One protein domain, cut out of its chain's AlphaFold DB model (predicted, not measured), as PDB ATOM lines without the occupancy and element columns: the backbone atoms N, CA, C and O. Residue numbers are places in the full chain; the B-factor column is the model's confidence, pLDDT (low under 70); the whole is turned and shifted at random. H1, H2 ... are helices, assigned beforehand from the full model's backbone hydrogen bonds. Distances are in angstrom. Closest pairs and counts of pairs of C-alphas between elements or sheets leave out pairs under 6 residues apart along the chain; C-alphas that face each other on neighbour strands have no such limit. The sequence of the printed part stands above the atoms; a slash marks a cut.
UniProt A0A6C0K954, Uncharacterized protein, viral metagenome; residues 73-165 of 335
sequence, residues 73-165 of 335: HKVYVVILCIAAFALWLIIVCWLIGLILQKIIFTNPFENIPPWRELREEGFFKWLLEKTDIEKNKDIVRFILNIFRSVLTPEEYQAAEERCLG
ATOM      1  N   HIS A  73      22.910  24.271 -51.637       73.19
ATOM      2  CA  HIS A  73      23.200  23.149 -50.747       73.19
ATOM      3  C   HIS A  73      22.942  23.486 -49.274       73.19
ATOM      4  O   HIS A  73      22.375  22.665 -48.557       73.19
ATOM      5  N   LYS A  74      23.309  24.688 -48.814       76.00
ATOM      6  CA  LYS A  74      23.015  25.132 -47.443       76.00
ATOM      7  C   LYS A  74      21.512  25.252 -47.194       76.00
ATOM      8  O   LYS A  74      21.048  24.763 -46.169       76.00
ATOM      9  N   VAL A  75      20.758  25.842 -48.122       77.38
ATOM     10  CA  VAL A  75      19.290  25.946 -48.024       77.38
ATOM     11  C   VAL A  75      18.655  24.555 -47.982       77.38
ATOM     12  O   VAL A  75      17.854  24.272 -47.095       77.38
ATOM     13  N   TYR A  76      19.080  23.651 -48.865       75.06
ATOM     14  CA  TYR A  76      18.607  22.266 -48.884       75.06
ATOM     15  C   TYR A  76      18.885  21.525 -47.566       75.06
ATOM     16  O   TYR A  76      18.004  20.851 -47.034       75.06
ATOM     17  N   VAL A  77      20.082  21.688 -46.991       74.75
ATOM     18  CA  VAL A  77      20.426  21.102 -45.685       74.75
ATOM     19  C   VAL A  77      19.551  21.675 -44.569       74.75
ATOM     20  O   VAL A  77      19.096  20.915 -43.717       74.75
ATOM     21  N   VAL A  78      19.260  22.979 -44.579       78.69
ATOM     22  CA  VAL A  78      18.349  23.597 -43.600       78.69
ATOM     23  C   VAL A  78      16.939  23.013 -43.713       78.69
ATOM     24  O   VAL A  78      16.362  22.638 -42.694       78.69
ATOM     25  N   ILE A  79      16.411  22.857 -44.931       79.31
ATOM     26  CA  ILE A  79      15.097  22.235 -45.168       79.31
ATOM     27  C   ILE A  79      15.081  20.790 -44.649       79.31
ATOM     28  O   ILE A  79      14.161  20.405 -43.926       79.31
ATOM     29  N   LEU A  80      16.123  20.002 -44.937       75.38
ATOM     30  CA  LEU A  80      16.263  18.642 -44.407       75.38
ATOM     31  C   LEU A  80      16.322  18.611 -42.875       75.38
ATOM     32  O   LEU A  80      15.709  17.738 -42.263       75.38
ATOM     33  N   CYS A  81      17.019  19.556 -42.241       80.06
ATOM     34  CA  CYS A  81      17.057  19.666 -40.782       80.06
ATOM     35  C   CYS A  81      15.674  19.977 -40.191       80.06
ATOM     36  O   CYS A  81      15.308  19.379 -39.178       80.06
ATOM     37  N   ILE A  82      14.894  20.859 -40.823       83.38
ATOM     38  CA  ILE A  82      13.520  21.177 -40.402       83.38
ATOM     39  C   ILE A  82      12.622  19.940 -40.536       83.38
ATOM     40  O   ILE A  82      11.916  19.588 -39.589       83.38
ATOM     41  N   ALA A  83      12.694  19.232 -41.667       78.38
ATOM     42  CA  ALA A  83      11.929  18.006 -41.889       78.38
ATOM     43  C   ALA A  83      12.294  16.901 -40.879       78.38
ATOM     44  O   ALA A  83      11.413  16.264 -40.298       78.38
ATOM     45  N   ALA A  84      13.589  16.709 -40.609       80.19
ATOM     46  CA  ALA A  84      14.063  15.758 -39.606       80.19
ATOM     47  C   ALA A  84      13.590  16.126 -38.188       80.19
ATOM     48  O   ALA A  84      13.198  15.245 -37.422       80.19
ATOM     49  N   PHE A  85      13.579  17.417 -37.844       86.88
ATOM     50  CA  PHE A  85      13.068  17.900 -36.562       86.88
ATOM     51  C   PHE A  85      11.557  17.666 -36.411       86.88
ATOM     52  O   PHE A  85      11.111  17.199 -35.363       86.88
ATOM     53  N   ALA A  86      10.774  17.909 -37.465       80.88
ATOM     54  CA  ALA A  86       9.338  17.629 -37.472       80.88
ATOM     55  C   ALA A  86       9.044  16.129 -37.283       80.88
ATOM     56  O   ALA A  86       8.222  15.761 -36.442       80.88
ATOM     57  N   LEU A  87       9.768  15.250 -37.990       77.94
ATOM     58  CA  LEU A  87       9.659  13.797 -37.805       77.94
ATOM     59  C   LEU A  87      10.027  13.367 -36.380       77.94
ATOM     60  O   LEU A  87       9.338  12.537 -35.787       77.94
ATOM     61  N   TRP A  88      11.078  13.954 -35.806       92.31
ATOM     62  CA  TRP A  88      11.464  13.686 -34.424       92.31
ATOM     63  C   TRP A  88      10.357  14.073 -33.432       92.31
ATOM     64  O   TRP A  88      10.032  13.279 -32.550       92.31
ATOM     65  N   LEU A  89       9.716  15.236 -33.606       85.50
ATOM     66  CA  LEU A  89       8.574  15.644 -32.777       85.50
ATOM     67  C   LEU A  89       7.396  14.671 -32.889       85.50
ATOM     68  O   LEU A  89       6.810  14.312 -31.868       85.50
ATOM     69  N   ILE A  90       7.080  14.197 -34.097       80.38
ATOM     70  CA  ILE A  90       6.021  13.197 -34.314       80.38
ATOM     71  C   ILE A  90       6.336  11.907 -33.543       80.38
ATOM     72  O   ILE A  90       5.469  11.386 -32.839       80.38
ATOM     73  N   ILE A  91       7.582  11.427 -33.603       81.56
ATOM     74  CA  ILE A  91       8.025  10.224 -32.879       81.56
ATOM     75  C   ILE A  91       7.939  10.423 -31.360       81.56
ATOM     76  O   ILE A  91       7.488   9.525 -30.646       81.56
ATOM     77  N   VAL A  92       8.336  11.591 -30.847       85.81
ATOM     78  CA  VAL A  92       8.246  11.912 -29.413       85.81
ATOM     79  C   VAL A  92       6.789  11.956 -28.953       85.81
ATOM     80  O   VAL A  92       6.450  11.324 -27.952       85.81
ATOM     81  N   CYS A  93       5.912  12.636 -29.694       81.19
ATOM     82  CA  CYS A  93       4.475  12.665 -29.412       81.19
ATOM     83  C   CYS A  93       3.868  11.255 -29.422       81.19
ATOM     84  O   CYS A  93       3.064  10.920 -28.551       81.19
ATOM     85  N   TRP A  94       4.294  10.405 -30.357       81.00
ATOM     86  CA  TRP A  94       3.862   9.012 -30.429       81.00
ATOM     87  C   TRP A  94       4.324   8.187 -29.218       81.00
ATOM     88  O   TRP A  94       3.511   7.505 -28.592       81.00
ATOM     89  N   LEU A  95       5.597   8.300 -28.821       82.38
ATOM     90  CA  LEU A  95       6.137   7.649 -27.620       82.38
ATOM     91  C   LEU A  95       5.400   8.084 -26.350       82.38
ATOM     92  O   LEU A  95       5.070   7.245 -25.510       82.38
ATOM     93  N   ILE A  96       5.099   9.378 -26.225       80.56
ATOM     94  CA  ILE A  96       4.289   9.906 -25.122       80.56
ATOM     95  C   ILE A  96       2.888   9.284 -25.153       80.56
ATOM     96  O   ILE A  96       2.412   8.835 -24.112       80.56
ATOM     97  N   GLY A  97       2.260   9.181 -26.329       78.25
ATOM     98  CA  GLY A  97       0.976   8.498 -26.509       78.25
ATOM     99  C   GLY A  97       0.999   7.048 -26.012       78.25
ATOM    100  O   GLY A  97       0.123   6.651 -25.243       78.25
ATOM    101  N   LEU A  98       2.040   6.283 -26.354       77.50
ATOM    102  CA  LEU A  98       2.214   4.901 -25.887       77.50
ATOM    103  C   LEU A  98       2.430   4.797 -24.370       77.50
ATOM    104  O   LEU A  98       1.909   3.884 -23.721       77.50
ATOM    105  N   ILE A  99       3.201   5.719 -23.788       77.81
ATOM    106  CA  ILE A  99       3.449   5.754 -22.340       77.81
ATOM    107  C   ILE A  99       2.161   6.123 -21.591       77.81
ATOM    108  O   ILE A  99       1.800   5.449 -20.624       77.81
ATOM    109  N   LEU A 100       1.431   7.142 -22.053       72.50
ATOM    110  CA  LEU A 100       0.153   7.558 -21.468       72.50
ATOM    111  C   LEU A 100      -0.908   6.462 -21.580       72.50
ATOM    112  O   LEU A 100      -1.647   6.242 -20.620       72.50
ATOM    113  N   GLN A 101      -0.942   5.725 -22.694       69.81
ATOM    114  CA  GLN A 101      -1.805   4.556 -22.852       69.81
ATOM    115  C   GLN A 101      -1.557   3.517 -21.751       69.81
ATOM    116  O   GLN A 101      -2.513   2.980 -21.197       69.81
ATOM    117  N   LYS A 102      -0.291   3.261 -21.393       72.94
ATOM    118  CA  LYS A 102       0.061   2.308 -20.329       72.94
ATOM    119  C   LYS A 102      -0.208   2.823 -18.914       72.94
ATOM    120  O   LYS A 102      -0.481   2.008 -18.038       72.94
ATOM    121  N   ILE A 103      -0.076   4.128 -18.673       72.56
ATOM    122  CA  ILE A 103      -0.122   4.704 -17.317       72.56
ATOM    123  C   ILE A 103      -1.527   5.179 -16.928       72.56
ATOM    124  O   ILE A 103      -1.939   4.978 -15.789       72.56
ATOM    125  N   ILE A 104      -2.255   5.833 -17.838       58.94
ATOM    126  CA  ILE A 104      -3.500   6.548 -17.509       58.94
ATOM    127  C   ILE A 104      -4.744   5.746 -17.905       58.94
ATOM    128  O   ILE A 104      -5.782   5.855 -17.251       58.94
ATOM    129  N   PHE A 105      -4.666   4.911 -18.945       51.78
ATOM    130  CA  PHE A 105      -5.844   4.256 -19.503       51.78
ATOM    131  C   PHE A 105      -5.925   2.769 -19.170       51.78
ATOM    132  O   PHE A 105      -5.682   1.901 -20.001       51.78
ATOM    133  N   THR A 106      -6.492   2.477 -18.000       57.41
ATOM    134  CA  THR A 106      -7.496   1.402 -17.889       57.41
ATOM    135  C   THR A 106      -8.742   1.811 -18.703       57.41
ATOM    136  O   THR A 106      -9.749   2.251 -18.167       57.41
ATOM    137  N   ASN A 107      -8.596   1.778 -20.031       53.53
ATOM    138  CA  ASN A 107      -9.601   1.796 -21.104       53.53
ATOM    139  C   ASN A 107     -10.908   2.601 -20.981       53.53
ATOM    140  O   ASN A 107     -11.985   2.018 -20.882       53.53
ATOM    141  N   PRO A 108     -10.856   3.919 -21.227       57.62
ATOM    142  CA  PRO A 108     -11.992   4.628 -21.816       57.62
ATOM    143  C   PRO A 108     -11.750   5.103 -23.264       57.62
ATOM    144  O   PRO A 108     -12.710   5.365 -23.980       57.62
ATOM    145  N   PHE A 109     -10.497   5.176 -23.733       55.12
ATOM    146  CA  PHE A 109     -10.148   5.718 -25.063       55.12
ATOM    147  C   PHE A 109      -9.931   4.654 -26.144       55.12
ATOM    148  O   PHE A 109      -9.704   4.991 -27.300       55.12
ATOM    149  N   GLU A 110     -10.056   3.373 -25.790       59.50
ATOM    150  CA  GLU A 110      -9.931   2.245 -26.723       59.50
ATOM    151  C   GLU A 110     -10.884   2.328 -27.912       59.50
ATOM    152  O   GLU A 110     -10.547   1.898 -29.008       59.50
ATOM    153  N   ASN A 111     -12.062   2.908 -27.688       69.44
ATOM    154  CA  ASN A 111     -13.129   2.956 -28.676       69.44
ATOM    155  C   ASN A 111     -13.210   4.297 -29.419       69.44
ATOM    156  O   ASN A 111     -14.093   4.460 -30.260       69.44
ATOM    157  N   ILE A 112     -12.328   5.258 -29.115       66.75
ATOM    158  CA  ILE A 112     -12.395   6.615 -29.669       66.75
ATOM    159  C   ILE A 112     -11.367   6.749 -30.811       66.75
ATOM    160  O   ILE A 112     -10.175   6.513 -30.586       66.75
ATOM    161  N   PRO A 113     -11.780   7.112 -32.042       58.47
ATOM    162  CA  PRO A 113     -10.843   7.426 -33.121       58.47
ATOM    163  C   PRO A 113     -10.019   8.684 -32.770       58.47
ATOM    164  O   PRO A 113     -10.553   9.597 -32.138       58.47
ATOM    165  N   PRO A 114      -8.721   8.755 -33.125       61.16
ATOM    166  CA  PRO A 114      -7.991   7.860 -34.035       61.16
ATOM    167  C   PRO A 114      -7.337   6.642 -33.356       61.16
ATOM    168  O   PRO A 114      -6.763   5.798 -34.031       61.16
ATOM    169  N   TRP A 115      -7.411   6.509 -32.029       62.66
ATOM    170  CA  TRP A 115      -6.648   5.501 -31.272       62.66
ATOM    171  C   TRP A 115      -7.115   4.063 -31.493       62.66
ATOM    172  O   TRP A 115      -6.297   3.141 -31.471       62.66
ATOM    173  N   ARG A 116      -8.418   3.877 -31.729       69.69
ATOM    174  CA  ARG A 116      -8.982   2.585 -32.141       69.69
ATOM    175  C   ARG A 116      -8.398   2.132 -33.481       69.69
ATOM    176  O   ARG A 116      -7.895   1.022 -33.586       69.69
ATOM    177  N   GLU A 117      -8.397   3.033 -34.461       69.44
ATOM    178  CA  GLU A 117      -7.886   2.783 -35.815       69.44
ATOM    179  C   GLU A 117      -6.375   2.536 -35.782       69.44
ATOM    180  O   GLU A 117      -5.907   1.524 -36.287       69.44
ATOM    181  N   LEU A 118      -5.613   3.359 -35.055       64.81
ATOM    182  CA  LEU A 118      -4.169   3.168 -34.875       64.81
ATOM    183  C   LEU A 118      -3.800   1.802 -34.282       64.81
ATOM    184  O   LEU A 118      -2.722   1.276 -34.564       64.81
ATOM    185  N   ARG A 119      -4.659   1.250 -33.421       65.81
ATOM    186  CA  ARG A 119      -4.443  -0.052 -32.791       65.81
ATOM    187  C   ARG A 119      -4.828  -1.205 -33.711       65.81
ATOM    188  O   ARG A 119      -4.090  -2.184 -33.771       65.81
ATOM    189  N   GLU A 120      -5.985  -1.113 -34.359       71.44
ATOM    190  CA  GLU A 120      -6.504  -2.162 -35.242       71.44
ATOM    191  C   GLU A 120      -5.695  -2.257 -36.541       71.44
ATOM    192  O   GLU A 120      -5.407  -3.353 -37.020       71.44
ATOM    193  N   GLU A 121      -5.290  -1.113 -37.087       71.25
ATOM    194  CA  GLU A 121      -4.611  -1.002 -38.379       71.25
ATOM    195  C   GLU A 121      -3.084  -0.970 -38.241       71.25
ATOM    196  O   GLU A 121      -2.357  -1.355 -39.158       71.25
ATOM    197  N   GLY A 122      -2.592  -0.573 -37.065       67.62
ATOM    198  CA  GLY A 122      -1.182  -0.307 -36.808       67.62
ATOM    199  C   GLY A 122      -0.777   1.091 -37.281       67.62
ATOM    200  O   GLY A 122      -1.253   1.591 -38.299       67.62
ATOM    201  N   PHE A 123       0.149   1.723 -36.549       68.38
ATOM    202  CA  PHE A 123       0.625   3.089 -36.819       68.38
ATOM    203  C   PHE A 123       1.012   3.317 -38.286       68.38
ATOM    204  O   PHE A 123       0.694   4.356 -38.845       68.38
ATOM    205  N   PHE A 124       1.663   2.336 -38.912       61.88
ATOM    206  CA  PHE A 124       2.128   2.443 -40.293       61.88
ATOM    207  C   PHE A 124       0.999   2.476 -41.314       61.88
ATOM    208  O   PHE A 124       1.075   3.266 -42.246       61.88
ATOM    209  N   LYS A 125      -0.047   1.665 -41.125       66.75
ATOM    210  CA  LYS A 125      -1.208   1.668 -42.015       66.75
ATOM    211  C   LYS A 125      -1.956   2.990 -41.890       66.75
ATOM    212  O   LYS A 125      -2.212   3.642 -42.890       66.75
ATOM    213  N   TRP A 126      -2.191   3.438 -40.655       73.06
ATOM    214  CA  TRP A 126      -2.831   4.726 -40.411       73.06
ATOM    215  C   TRP A 126      -2.008   5.893 -40.973       73.06
ATOM    216  O   TRP A 126      -2.557   6.757 -41.646       73.06
ATOM    217  N   LEU A 127      -0.690   5.909 -40.748       73.88
ATOM    218  CA  LEU A 127       0.182   6.954 -41.275       73.88
ATOM    219  C   LEU A 127       0.144   6.947 -42.806       73.88
ATOM    220  O   LEU A 127      -0.180   7.966 -43.395       73.88
ATOM    221  N   LEU A 128       0.429   5.822 -43.457       67.06
ATOM    222  CA  LEU A 128       0.581   5.776 -44.913       67.06
ATOM    223  C   LEU A 128      -0.751   5.960 -45.656       67.06
ATOM    224  O   LEU A 128      -0.806   6.793 -46.560       67.06
ATOM    225  N   GLU A 129      -1.826   5.292 -45.228       67.94
ATOM    226  CA  GLU A 129      -3.125   5.341 -45.919       67.94
ATOM    227  C   GLU A 129      -3.917   6.631 -45.631       67.94
ATOM    228  O   GLU A 129      -4.750   7.029 -46.443       67.94
ATOM    229  N   LYS A 130      -3.712   7.299 -44.480       68.62
ATOM    230  CA  LYS A 130      -4.490   8.507 -44.117       68.62
ATOM    231  C   LYS A 130      -3.769   9.830 -44.315       68.62
ATOM    232  O   LYS A 130      -4.450  10.849 -44.370       68.62
ATOM    233  N   THR A 131      -2.439   9.853 -44.414       62.91
ATOM    234  CA  THR A 131      -1.703  11.114 -44.638       62.91
ATOM    235  C   THR A 131      -1.431  11.418 -46.114       62.91
ATOM    236  O   THR A 131      -0.654  12.321 -46.404       62.91
ATOM    237  N   ASP A 132      -2.052  10.688 -47.054       64.12
ATOM    238  CA  ASP A 132      -1.837  10.811 -48.512       64.12
ATOM    239  C   ASP A 132      -0.361  10.638 -48.963       64.12
ATOM    240  O   ASP A 132      -0.024  10.855 -50.131       64.12
ATOM    241  N   ILE A 133       0.532  10.184 -48.070       61.09
ATOM    242  CA  ILE A 133       1.966   9.966 -48.342       61.09
ATOM    243  C   ILE A 133       2.185   8.850 -49.384       61.09
ATOM    244  O   ILE A 133       3.206   8.835 -50.076       61.09
ATOM    245  N   GLU A 134       1.212   7.954 -49.561       56.44
ATOM    246  CA  GLU A 134       1.244   6.854 -50.535       56.44
ATOM    247  C   GLU A 134       1.427   7.288 -51.995       56.44
ATOM    248  O   GLU A 134       1.893   6.491 -52.814       56.44
ATOM    249  N   LYS A 135       1.129   8.545 -52.350       64.00
ATOM    250  CA  LYS A 135       1.235   9.000 -53.746       64.00
ATOM    251  C   LYS A 135       2.680   9.065 -54.257       64.00
ATOM    252  O   LYS A 135       2.888   9.051 -55.469       64.00
ATOM    253  N   ASN A 136       3.688   9.086 -53.376       77.75
ATOM    254  CA  ASN A 136       5.092   9.173 -53.778       77.75
ATOM    255  C   ASN A 136       5.908   7.937 -53.353       77.75
ATOM    256  O   ASN A 136       6.352   7.811 -52.209       77.75
ATOM    257  N   LYS A 137       6.173   7.045 -54.322       79.56
ATOM    258  CA  LYS A 137       6.959   5.810 -54.136       79.56
ATOM    259  C   LYS A 137       8.360   6.057 -53.563       79.56
ATOM    260  O   LYS A 137       8.871   5.200 -52.841       79.56
ATOM    261  N   ASP A 138       8.975   7.200 -53.856       75.38
ATOM    262  CA  ASP A 138      10.318   7.523 -53.367       75.38
ATOM    263  C   ASP A 138      10.299   7.903 -51.887       75.38
ATOM    264  O   ASP A 138      11.185   7.492 -51.136       75.38
ATOM    265  N   ILE A 139       9.247   8.593 -51.437       74.06
ATOM    266  CA  ILE A 139       9.037   8.894 -50.016       74.06
ATOM    267  C   ILE A 139       8.770   7.597 -49.246       74.06
ATOM    268  O   ILE A 139       9.397   7.362 -48.215       74.06
ATOM    269  N   VAL A 140       7.931   6.704 -49.780       77.94
ATOM    270  CA  VAL A 140       7.670   5.385 -49.175       77.94
ATOM    271  C   VAL A 140       8.959   4.560 -49.061       77.94
ATOM    272  O   VAL A 140       9.247   4.015 -47.995       77.94
ATOM    273  N   ARG A 141       9.795   4.519 -50.110       80.31
ATOM    274  CA  ARG A 141      11.109   3.845 -50.066       80.31
ATOM    275  C   ARG A 141      12.077   4.491 -49.081       80.31
ATOM    276  O   ARG A 141      12.823   3.777 -48.413       80.31
ATOM    277  N   PHE A 142      12.088   5.818 -48.990       80.06
ATOM    278  CA  PHE A 142      12.916   6.539 -48.028       80.06
ATOM    279  C   PHE A 142      12.518   6.196 -46.588       80.06
ATOM    280  O   PHE A 142      13.377   5.839 -45.782       80.06
ATOM    281  N   ILE A 143      11.216   6.211 -46.300       76.12
ATOM    282  CA  ILE A 143      10.653   5.826 -45.004       76.12
ATOM    283  C   ILE A 143      11.023   4.370 -44.683       76.12
ATOM    284  O   ILE A 143      11.600   4.113 -43.625       76.12
ATOM    285  N   LEU A 144      10.793   3.428 -45.604       80.31
ATOM    286  CA  LEU A 144      11.174   2.020 -45.422       80.31
ATOM    287  C   LEU A 144      12.678   1.866 -45.140       80.31
ATOM    288  O   LEU A 144      13.055   1.172 -44.195       80.31
ATOM    289  N   ASN A 145      13.549   2.566 -45.873       81.75
ATOM    290  CA  ASN A 145      14.998   2.508 -45.656       81.75
ATOM    291  C   ASN A 145      15.430   2.979 -44.260       81.75
ATOM    292  O   ASN A 145      16.361   2.401 -43.697       81.75
ATOM    293  N   ILE A 146      14.757   3.977 -43.678       78.19
ATOM    294  CA  ILE A 146      15.006   4.387 -42.286       78.19
ATOM    295  C   ILE A 146      14.664   3.229 -41.338       78.19
ATOM    296  O   ILE A 146      15.463   2.863 -40.469       78.19
ATOM    297  N   PHE A 147      13.507   2.597 -41.545       73.62
ATOM    298  CA  PHE A 147      13.017   1.515 -40.691       73.62
ATOM    299  C   PHE A 147      13.736   0.181 -40.876       73.62
ATOM    300  O   PHE A 147      13.695  -0.645 -39.966       73.62
ATOM    301  N   ARG A 148      14.483  -0.014 -41.969       81.25
ATOM    302  CA  ARG A 148      15.356  -1.185 -42.163       81.25
ATOM    303  C   ARG A 148      16.362  -1.379 -41.023       81.25
ATOM    304  O   ARG A 148      16.804  -2.495 -40.779       81.25
ATOM    305  N   SER A 149      16.731  -0.297 -40.337       69.38
ATOM    306  CA  SER A 149      17.638  -0.337 -39.183       69.38
ATOM    307  C   SER A 149      16.966  -0.748 -37.865       69.38
ATOM    308  O   SER A 149      17.665  -1.104 -36.918       69.38
ATOM    309  N   VAL A 150      15.631  -0.703 -37.797       71.69
ATOM    310  CA  VAL A 150      14.842  -0.892 -36.568       71.69
ATOM    311  C   VAL A 150      13.994  -2.167 -36.617       71.69
ATOM    312  O   VAL A 150      13.809  -2.811 -35.588       71.69
ATOM    313  N   LEU A 151      13.483  -2.533 -37.794       75.44
ATOM    314  CA  LEU A 151      12.638  -3.709 -37.995       75.44
ATOM    315  C   LEU A 151      13.471  -4.978 -38.173       75.44
ATOM    316  O   LEU A 151      14.568  -4.956 -38.737       75.44
ATOM    317  N   THR A 152      12.919  -6.113 -37.744       78.19
ATOM    318  CA  THR A 152      13.482  -7.414 -38.120       78.19
ATOM    319  C   THR A 152      13.308  -7.658 -39.629       78.19
ATOM    320  O   THR A 152      12.406  -7.085 -40.245       78.19
ATOM    321  N   PRO A 153      14.142  -8.502 -40.267       83.12
ATOM    322  CA  PRO A 153      14.051  -8.750 -41.710       83.12
ATOM    323  C   PRO A 153      12.666  -9.227 -42.178       83.12
ATOM    324  O   PRO A 153      12.228  -8.857 -43.264       83.12
ATOM    325  N   GLU A 154      11.971 -10.009 -41.346       82.56
ATOM    326  CA  GLU A 154      10.626 -10.532 -41.626       82.56
ATOM    327  C   GLU A 154       9.557  -9.429 -41.548       82.56
ATOM    328  O   GLU A 154       8.710  -9.316 -42.433       82.56
ATOM    329  N   GLU A 155       9.627  -8.562 -40.532       79.25
ATOM    330  CA  GLU A 155       8.734  -7.401 -40.394       79.25
ATOM    331  C   GLU A 155       8.962  -6.375 -41.505       79.25
ATOM    332  O   GLU A 155       8.006  -5.789 -42.014       79.25
ATOM    333  N   TYR A 156      10.221  -6.183 -41.908       85.00
ATOM    334  CA  TYR A 156      10.580  -5.309 -43.019       85.00
ATOM    335  C   TYR A 156      10.009  -5.824 -44.346       85.00
ATOM    336  O   TYR A 156       9.387  -5.047 -45.065       85.00
ATOM    337  N   GLN A 157      10.152  -7.119 -44.655       81.19
ATOM    338  CA  GLN A 157       9.565  -7.710 -45.867       81.19
ATOM    339  C   GLN A 157       8.039  -7.616 -45.869       81.19
ATOM    340  O   GLN A 157       7.452  -7.232 -46.878       81.19
ATOM    341  N   ALA A 158       7.392  -7.889 -44.733       80.50
ATOM    342  CA  ALA A 158       5.947  -7.739 -44.617       80.50
ATOM    343  C   ALA A 158       5.496  -6.277 -44.798       80.50
ATOM    344  O   ALA A 158       4.440  -6.034 -45.380       80.50
ATOM    345  N   ALA A 159       6.275  -5.302 -44.318       78.62
ATOM    346  CA  ALA A 159       6.008  -3.884 -44.541       78.62
ATOM    347  C   ALA A 159       6.239  -3.484 -46.008       78.62
ATOM    348  O   ALA A 159       5.409  -2.783 -46.581       78.62
ATOM    349  N   GLU A 160       7.310  -3.965 -46.635       84.88
ATOM    350  CA  GLU A 160       7.653  -3.691 -48.033       84.88
ATOM    351  C   GLU A 160       6.607  -4.257 -49.006       84.88
ATOM    352  O   GLU A 160       6.113  -3.520 -49.862       84.88
ATOM    353  N   GLU A 161       6.196  -5.519 -48.836       83.19
ATOM    354  CA  GLU A 161       5.148  -6.156 -49.653       83.19
ATOM    355  C   GLU A 161       3.800  -5.436 -49.539       83.19
ATOM    356  O   GLU A 161       3.053  -5.351 -50.517       83.19
ATOM    357  N   ARG A 162       3.493  -4.888 -48.358       73.94
ATOM    358  CA  ARG A 162       2.265  -4.120 -48.121       73.94
ATOM    359  C   ARG A 162       2.336  -2.716 -48.716       73.94
ATOM    360  O   ARG A 162       1.378  -2.304 -49.355       73.94
ATOM    361  N   CYS A 163       3.456  -2.008 -48.547       77.12
ATOM    362  CA  CYS A 163       3.603  -0.614 -48.986       77.12
ATOM    363  C   CYS A 163       3.822  -0.473 -50.498       77.12
ATOM    364  O   CYS A 163       3.432   0.529 -51.088       77.12
ATOM    365  N   LEU A 164       4.486  -1.442 -51.133       80.44
ATOM    366  CA  LEU A 164       4.772  -1.404 -52.574       80.44
ATOM    367  C   LEU A 164       3.792  -2.248 -53.398       80.44
ATOM    368  O   LEU A 164       3.808  -2.169 -54.628       80.44
ATOM    369  N   GLY A 165       2.922  -3.006 -52.724       69.56
ATOM    370  CA  GLY A 165       1.911  -3.861 -53.325       69.56
ATOM    371  C   GLY A 165       2.494  -5.098 -54.014       69.56
ATOM    372  O   GLY A 165       3.538  -5.077 -54.669       69.56
TER     373      GLY A 165
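What this domain is: This is residues 73 to 165 of the 335 residues of an uncharacterized protein of viral metagenome (UniProt A0A6C0K954). One long helix, H1, makes the long axis, and the chain folds back from its end through a long link into four short helices that lie to one side of it. H2, H3 and H4 follow one after another back along H1, with a gap between, and H5 covers H4 on the side away from H1, side by side with it as a helical hairpin. Residues 73 to 93 of H1 and residues 102 to 108 stand free of the rest. The printed part has 93 residues with five named helices, H1 to H5 in order along the chain, and no named strand; its class is all helix. It is loose, with a radius of gyration of the C-alphas of 15.5 A, and elongated, spanning 49 by 31 by 25 A.

Where its parts are: H1, the longest helix, holds residues 73 to 103 and runs 44.7 A from C-alpha 73 at (23.200, 23.149, -50.747) to C-alpha 103 at (-0.122, 4.704, -17.317). H2 is residues 115 to 121, 9.8 A long, and H3 is residues 123 to 130, 10.4 A. H4 covers residues 137 to 147 over 15.4 A. H5, residues 153 to 164, is 16.1 A long and ends with C-alpha 164 at (4.772, -1.404, -52.574).

How they stand to each other: H1 touches no helix; it is apart from H2, H3, H4 and H5. H2 and H3 only just touch, with 3 pairs of C-alphas within 8 A, and only at the corner by their link; their closest C-alphas, those of Leu 118 and Trp 126, are 5.9 A apart. Their lines are about perpendicular, at 88 degrees. H3 and H4 are only just apart, their closest C-alphas 8.3 A from each other. H4 and H5 touch, and their closest C-alphas, those of Leu 144 and Glu 160, are 7.2 A apart. This hairpin has a shallow tilt of 15 degrees, opposite ways. H3 and H5 are near each other, with 7 pairs of C-alphas within 10 A. H2 is apart from H4 and from H5. In H1, H2, H3, H4 and H5 every O i to N i+4 pair is within hydrogen-bond range.

The domain as a whole: The two C-alphas farthest apart are those of His 73 and Thr 106, at 49.9 A. Without the stretches that stand free, the body has 65 residues and spans 34 by 25 by 17 A. The printed part has no cut. The link from H1 to H2, with 11 residues, is long; that from H3 to H4 is short, and those from H2 to H3 and from H4 to H5 are tight. The mean pLDDT of the printed part is 73.6, and 31 residues are under 70, among them residues 104 to 119 and 128 to 135.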